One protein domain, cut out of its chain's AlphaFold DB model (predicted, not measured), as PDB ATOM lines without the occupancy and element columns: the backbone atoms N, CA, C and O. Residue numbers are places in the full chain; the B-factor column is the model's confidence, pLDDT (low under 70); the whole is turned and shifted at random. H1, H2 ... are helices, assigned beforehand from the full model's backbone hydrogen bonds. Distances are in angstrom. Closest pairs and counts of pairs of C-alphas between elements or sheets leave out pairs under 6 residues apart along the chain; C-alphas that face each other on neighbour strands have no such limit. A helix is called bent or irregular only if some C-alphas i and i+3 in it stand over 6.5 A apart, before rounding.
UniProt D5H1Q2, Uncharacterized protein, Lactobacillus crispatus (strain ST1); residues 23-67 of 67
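This is residues 23 to 67 of the 67 residues of an uncharacterized protein of Lactobacillus crispatus (strain ST1) (UniProt D5H1Q2). One long helix, H2, bent partway along, makes nearly the whole length of a rod, and a short helix, H1, folds back on its first end, packed on residues 31 to 37. The rest of H2, from residue 39 on, sticks out as a bare arm. The printed part has 45 residues, with two named helices in the order H1, H2 and no named strand; the class is all helix. It is extended, with a radius of gyration of the C-alphas of 17.8 A and spans of 55 by 14 by 8 A.

H2 covers residues 31 to 66 and by its hydrogen bonds was assigned as one helix, but it is bent: C-alphas 47 and 50 are 6.9 A apart, against about 5 A in a regular helix. Its arm H2a, residues 31 to 47, begins at C-alpha 31 at (48.390, -38.770, 51.526) and is 24.4 A long from first to last C-alpha. Its arm H2b, residues 50 to 66, is 24.9 A long and ends at C-alpha 66 at (59.406, -66.498, 10.493). Residues 48 and 49 belong to neither arm. H1, residues 23 to 28, measures 8.5 A and begins at C-alpha 23 at (49.774, -35.784, 41.529).

The lines of H2a and H2b stand at a steep tilt of 40 degrees. H1 and H2a touch, H2a with residues 31 to 37 alone; the closest C-alphas, those of Gly 24 and Ser 34, are 4.3 A apart. The two run opposite ways at a steep tilt of 49 degrees. H1 and H2b are apart. In H1, H2a and H2b every O i to N i+4 pair is within hydrogen-bond range.

The two C-alphas farthest apart, those of Gly 29 and Glu 67, are 55.7 A apart. Residues 39 to 67, of which 39 to 66 belong to H2, stand free. The link from H1 to H2 is tight, with 2 residues between them. The printed part has no cut and ends at residue 67, the chain's last residue. Mean pLDDT of the printed part is 91.2, and residue 67 is under 70.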
ATOM      1  N   SER A  23      51.017 -36.404  41.991       87.50
ATOM      2  CA  SER A  23      49.774 -35.784  41.529       87.50
ATOM      3  C   SER A  23      48.604 -36.082  42.465       87.50
ATOM      4  O   SER A  23      47.795 -35.197  42.711       87.50
ATOM      5  N   GLY A  24      48.537 -37.275  43.058       85.56
ATOM      6  CA  GLY A  24      47.487 -37.648  44.010       85.56
ATOM      7  C   GLY A  24      47.553 -36.857  45.311       85.56
ATOM      8  O   GLY A  24      46.513 -36.459  45.840       85.56
ATOM      9  N   PHE A  25      48.770 -36.572  45.784       88.62
ATOM     10  CA  PHE A  25      48.982 -35.721  46.952       88.62
ATOM     11  C   PHE A  25      48.562 -34.284  46.650       88.62
ATOM     12  O   PHE A  25      47.767 -33.706  47.383       88.62
ATOM     13  N   LEU A  26      49.050 -33.723  45.540       86.38
ATOM     14  CA  LEU A  26      48.766 -32.338  45.160       86.38
ATOM     15  C   LEU A  26      47.278 -32.117  44.857       86.38
ATOM     16  O   LEU A  26      46.718 -31.097  45.260       86.38
ATOM     17  N   ALA A  27      46.626 -33.094  44.220       86.75
ATOM     18  CA  ALA A  27      45.223 -33.008  43.819       86.75
ATOM     19  C   ALA A  27      44.270 -33.013  45.011       86.75
ATOM     20  O   ALA A  27      43.204 -32.413  44.938       86.75
ATOM     21  N   THR A  28      44.618 -33.706  46.095       85.62
ATOM     22  CA  THR A  28      43.721 -33.894  47.249       85.62
ATOM     23  C   THR A  28      44.213 -33.202  48.520       85.62
ATOM     24  O   THR A  28      43.472 -33.107  49.494       85.62
ATOM     25  N   GLY A  29      45.459 -32.718  48.534       84.75
ATOM     26  CA  GLY A  29      46.126 -32.172  49.720       84.75
ATOM     27  C   GLY A  29      46.386 -33.208  50.819       84.75
ATOM     28  O   GLY A  29      46.685 -32.831  51.949       84.75
ATOM     29  N   SER A  30      46.233 -34.504  50.525       86.12
ATOM     30  CA  SER A  30      46.292 -35.582  51.511       86.12
ATOM     31  C   SER A  30      47.001 -36.813  50.965       86.12
ATOM     32  O   SER A  30      46.892 -37.163  49.790       86.12
ATOM     33  N   ILE A  31      47.685 -37.529  51.856       87.69
ATOM     34  CA  ILE A  31      48.390 -38.770  51.526       87.69
ATOM     35  C   ILE A  31      47.435 -39.899  51.110       87.69
ATOM     36  O   ILE A  31      47.825 -40.811  50.381       87.69
ATOM     37  N   ALA A  32      46.160 -39.807  51.506       87.75
ATOM     38  CA  ALA A  32      45.120 -40.740  51.085       87.75
ATOM     39  C   ALA A  32      44.914 -40.725  49.556       87.75
ATOM     40  O   ALA A  32      44.655 -41.773  48.963       87.75
ATOM     41  N   GLY A  33      45.081 -39.568  48.899       87.81
ATOM     42  CA  GLY A  33      44.992 -39.459  47.439       87.81
ATOM     43  C   GLY A  33      46.147 -40.159  46.725       87.81
ATOM     44  O   GLY A  33      45.933 -40.853  45.731       87.81
ATOM     45  N   SER A  34      47.360 -40.054  47.270       90.69
ATOM     46  CA  SER A  34      48.525 -40.794  46.771       90.69
ATOM     47  C   SER A  34      48.362 -42.300  46.943       90.69
ATOM     48  O   SER A  34      48.650 -43.054  46.016       90.69
ATOM     49  N   MET A  35      47.859 -42.750  48.096       91.56
ATOM     50  CA  MET A  35      47.638 -44.174  48.355       91.56
ATOM     51  C   MET A  35      46.595 -44.770  47.403       91.56
ATOM     52  O   MET A  35      46.806 -45.853  46.860       91.56
ATOM     53  N   LEU A  36      45.512 -44.035  47.127       91.31
ATOM     54  CA  LEU A  36      44.523 -44.440  46.128       91.31
ATOM     55  C   LEU A  36      45.144 -44.573  44.731       91.31
ATOM     56  O   LEU A  36      44.833 -45.521  44.014       91.31
ATOM     57  N   GLN A  37      46.044 -43.664  44.346       91.50
ATOM     58  CA  GLN A  37      46.759 -43.775  43.073       91.50
ATOM     59  C   GLN A  37      47.655 -45.013  43.005       91.50
ATOM     60  O   GLN A  37      47.654 -45.683  41.977       91.50
ATOM     61  N   VAL A  38      48.363 -45.360  44.082       93.50
ATOM     62  CA  VAL A  38      49.165 -46.595  44.133       93.50
ATOM     63  C   VAL A  38      48.279 -47.826  43.944       93.50
ATOM     64  O   VAL A  38      48.602 -48.693  43.135       93.50
ATOM     65  N   ILE A  39      47.131 -47.881  44.626       94.06
ATOM     66  CA  ILE A  39      46.167 -48.981  44.483       94.06
ATOM     67  C   ILE A  39      45.645 -49.065  43.043       94.06
ATOM     68  O   ILE A  39      45.588 -50.156  42.482       94.06
ATOM     69  N   ASN A  40      45.317 -47.928  42.427       93.50
ATOM     70  CA  ASN A  40      44.860 -47.894  41.039       93.50
ATOM     71  C   ASN A  40      45.930 -48.390  40.062       93.50
ATOM     72  O   ASN A  40      45.592 -49.149  39.165       93.50
ATOM     73  N   ILE A  41      47.204 -48.028  40.249       95.00
ATOM     74  CA  ILE A  41      48.304 -48.527  39.406       95.00
ATOM     75  C   ILE A  41      48.440 -50.044  39.541       95.00
ATOM     76  O   ILE A  41      48.582 -50.743  38.543       95.00
ATOM     77  N   ILE A  42      48.371 -50.572  40.765       96.19
ATOM     78  CA  ILE A  42      48.445 -52.020  40.997       96.19
ATOM     79  C   ILE A  42      47.271 -52.731  40.316       96.19
ATOM     80  O   ILE A  42      47.476 -53.737  39.642       96.19
ATOM     81  N   LEU A  43      46.051 -52.208  40.461       97.00
ATOM     82  CA  LEU A  43      44.871 -52.764  39.799       97.00
ATOM     83  C   LEU A  43      44.997 -52.710  38.277       97.00
ATOM     84  O   LEU A  43      44.687 -53.699  37.621       97.00
ATOM     85  N   ASP A  44      45.489 -51.602  37.729       96.31
ATOM     86  CA  ASP A  44      45.704 -51.441  36.292       96.31
ATOM     87  C   ASP A  44      46.696 -52.485  35.763       96.31
ATOM     88  O   ASP A  44      46.386 -53.205  34.816       96.31
ATOM     89  N   ILE A  45      47.827 -52.678  36.455       95.94
ATOM     90  CA  ILE A  45      48.800 -53.728  36.128       95.94
ATOM     91  C   ILE A  45      48.133 -55.105  36.152       95.94
ATOM     92  O   ILE A  45      48.283 -55.864  35.199       95.94
ATOM     93  N   LEU A  46      47.389 -55.443  37.208       97.00
ATOM     94  CA  LEU A  46      46.745 -56.755  37.337       97.00
ATOM     95  C   LEU A  46      45.693 -57.003  36.251       97.00
ATOM     96  O   LEU A  46      45.579 -58.125  35.758       97.00
ATOM     97  N   ILE A  47      44.943 -55.968  35.869       96.88
ATOM     98  CA  ILE A  47      43.937 -56.045  34.809       96.88
ATOM     99  C   ILE A  47      44.610 -56.186  33.439       96.88
ATOM    100  O   ILE A  47      44.154 -56.993  32.631       96.88
ATOM    101  N   TYR A  48      45.702 -55.460  33.175       96.56
ATOM    102  CA  TYR A  48      46.406 -55.499  31.887       96.56
ATOM    103  C   TYR A  48      47.310 -56.719  31.699       96.56
ATOM    104  O   TYR A  48      47.501 -57.172  30.568       96.56
ATOM    105  N   LEU A  49      47.846 -57.285  32.780       96.19
ATOM    106  CA  LEU A  49      48.768 -58.419  32.743       96.19
ATOM    107  C   LEU A  49      48.285 -59.598  31.876       96.19
ATOM    108  O   LEU A  49      49.068 -60.038  31.032       96.19
ATOM    109  N   PRO A  50      47.040 -60.111  31.985       95.31
ATOM    110  CA  PRO A  50      46.593 -61.217  31.135       95.31
ATOM    111  C   PRO A  50      46.608 -60.872  29.640       95.31
ATOM    112  O   PRO A  50      46.945 -61.728  28.820       95.31
ATOM    113  N   PHE A  51      46.296 -59.625  29.276       96.38
ATOM    114  CA  PHE A  51      46.312 -59.174  27.883       96.38
ATOM    115  C   PHE A  51      47.736 -59.073  27.346       96.38
ATOM    116  O   PHE A  51      48.005 -59.543  26.242       96.38
ATOM    117  N   ILE A  52      48.658 -58.531  28.145       96.19
ATOM    118  CA  ILE A  52      50.079 -58.445  27.786       96.19
ATOM    119  C   ILE A  52      50.673 -59.846  27.620       96.19
ATOM    120  O   ILE A  52      51.366 -60.109  26.641       96.19
ATOM    121  N   VAL A  53      50.365 -60.776  28.528       95.81
ATOM    122  CA  VAL A  53      50.831 -62.166  28.424       95.81
ATOM    123  C   VAL A  53      50.274 -62.846  27.173       95.81
ATOM    124  O   VAL A  53      51.011 -63.548  26.482       95.81
ATOM    125  N   ALA A  54      48.993 -62.646  26.857       95.75
ATOM    126  CA  ALA A  54      48.392 -63.200  25.647       95.75
ATOM    127  C   ALA A  54      49.016 -62.617  24.369       95.75
ATOM    128  O   ALA A  54      49.288 -63.371  23.437       95.75
ATOM    129  N   LEU A  55      49.274 -61.306  24.338       95.50
ATOM    130  CA  LEU A  55      49.944 -60.633  23.225       95.50
ATOM    131  C   LEU A  55      51.359 -61.185  23.025       95.50
ATOM    132  O   LEU A  55      51.685 -61.639  21.932       95.50
ATOM    133  N   ASN A  56      52.150 -61.235  24.099       94.81
ATOM    134  CA  ASN A  56      53.532 -61.702  24.057       94.81
ATOM    135  C   ASN A  56      53.628 -63.152  23.549       94.81
ATOM    136  O   ASN A  56      54.433 -63.468  22.682       94.81
ATOM    137  N   LYS A  57      52.722 -64.034  23.997       94.06
ATOM    138  CA  LYS A  57      52.649 -65.413  23.484       94.06
ATOM    139  C   LYS A  57      52.391 -65.484  21.977       94.06
ATOM    140  O   LYS A  57      52.911 -66.382  21.329       94.06
ATOM    141  N   ARG A  58      51.566 -64.590  21.424       93.19
ATOM    142  CA  ARG A  58      51.280 -64.569  19.979       93.19
ATOM    143  C   ARG A  58      52.486 -64.083  19.185       93.19
ATOM    144  O   ARG A  58      52.792 -64.701  18.176       93.19
ATOM    145  N   GLN A  59      53.171 -63.053  19.677       93.75
ATOM    146  CA  GLN A  59      54.382 -62.527  19.046       93.75
ATOM    147  C   GLN A  59      55.488 -63.585  18.977       93.75
ATOM    148  O   GLN A  59      56.030 -63.802  17.903       93.75
ATOM    149  N   LEU A  60      55.726 -64.333  20.061       93.50
ATOM    150  CA  LEU A  60      56.709 -65.428  20.065       93.50
ATOM    151  C   LEU A  60      56.390 -66.520  19.028       93.50
ATOM    152  O   LEU A  60      57.275 -66.994  18.330       93.50
ATOM    153  N   ILE A  61      55.114 -66.895  18.876       92.94
ATOM    154  CA  ILE A  61      54.695 -67.886  17.866       92.94
ATOM    155  C   ILE A  61      54.882 -67.356  16.435       92.94
ATOM    156  O   ILE A  61      55.086 -68.140  15.511       92.94
ATOM    157  N   GLU A  62      54.722 -66.050  16.219       92.88
ATOM    158  CA  GLU A  62      54.951 -65.419  14.915       92.88
ATOM    159  C   GLU A  62      56.445 -65.323  14.591       92.88
ATOM    160  O   GLU A  62      56.817 -65.595  13.452       92.88
ATOM    161  N   GLU A  63      57.282 -65.012  15.583       91.56
ATOM    162  CA  GLU A  63      58.745 -65.022  15.470       91.56
ATOM    163  C   GLU A  63      59.265 -66.426  15.118       91.56
ATOM    164  O   GLU A  63      59.950 -66.574  14.109       91.56
ATOM    165  N   ASP A  64      58.827 -67.471  15.835       90.50
ATOM    166  CA  ASP A  64      59.210 -68.873  15.574       90.50
ATOM    167  C   ASP A  64      58.768 -69.392  14.188       90.50
ATOM    168  O   ASP A  64      59.310 -70.373  13.688       90.50
ATOM    169  N   LYS A  65      57.736 -68.794  13.576       84.56
ATOM    170  CA  LYS A  65      57.262 -69.159  12.224       84.56
ATOM    171  C   LYS A  65      57.986 -68.411  11.106       84.56
ATOM    172  O   LYS A  65      57.795 -68.761   9.941       84.56
ATOM    173  N   ALA A  66      58.671 -67.321  11.443       79.94
ATOM    174  CA  ALA A  66      59.406 -66.498  10.493       79.94
ATOM    175  C   ALA A  66      60.853 -66.987  10.293       79.94
ATOM    176  O   ALA A  66      61.457 -66.621   9.281       79.94
ATOM    177  N   GLU A  67      61.376 -67.805  11.216       59.44
ATOM    178  CA  GLU A  67      62.575 -68.646  11.038       59.44
ATOM    179  C   GLU A  67      62.265 -69.963  10.304       59.44
ATOM    180  O   GLU A  67      63.135 -70.394   9.509       59.44
TER     181      GLU A  67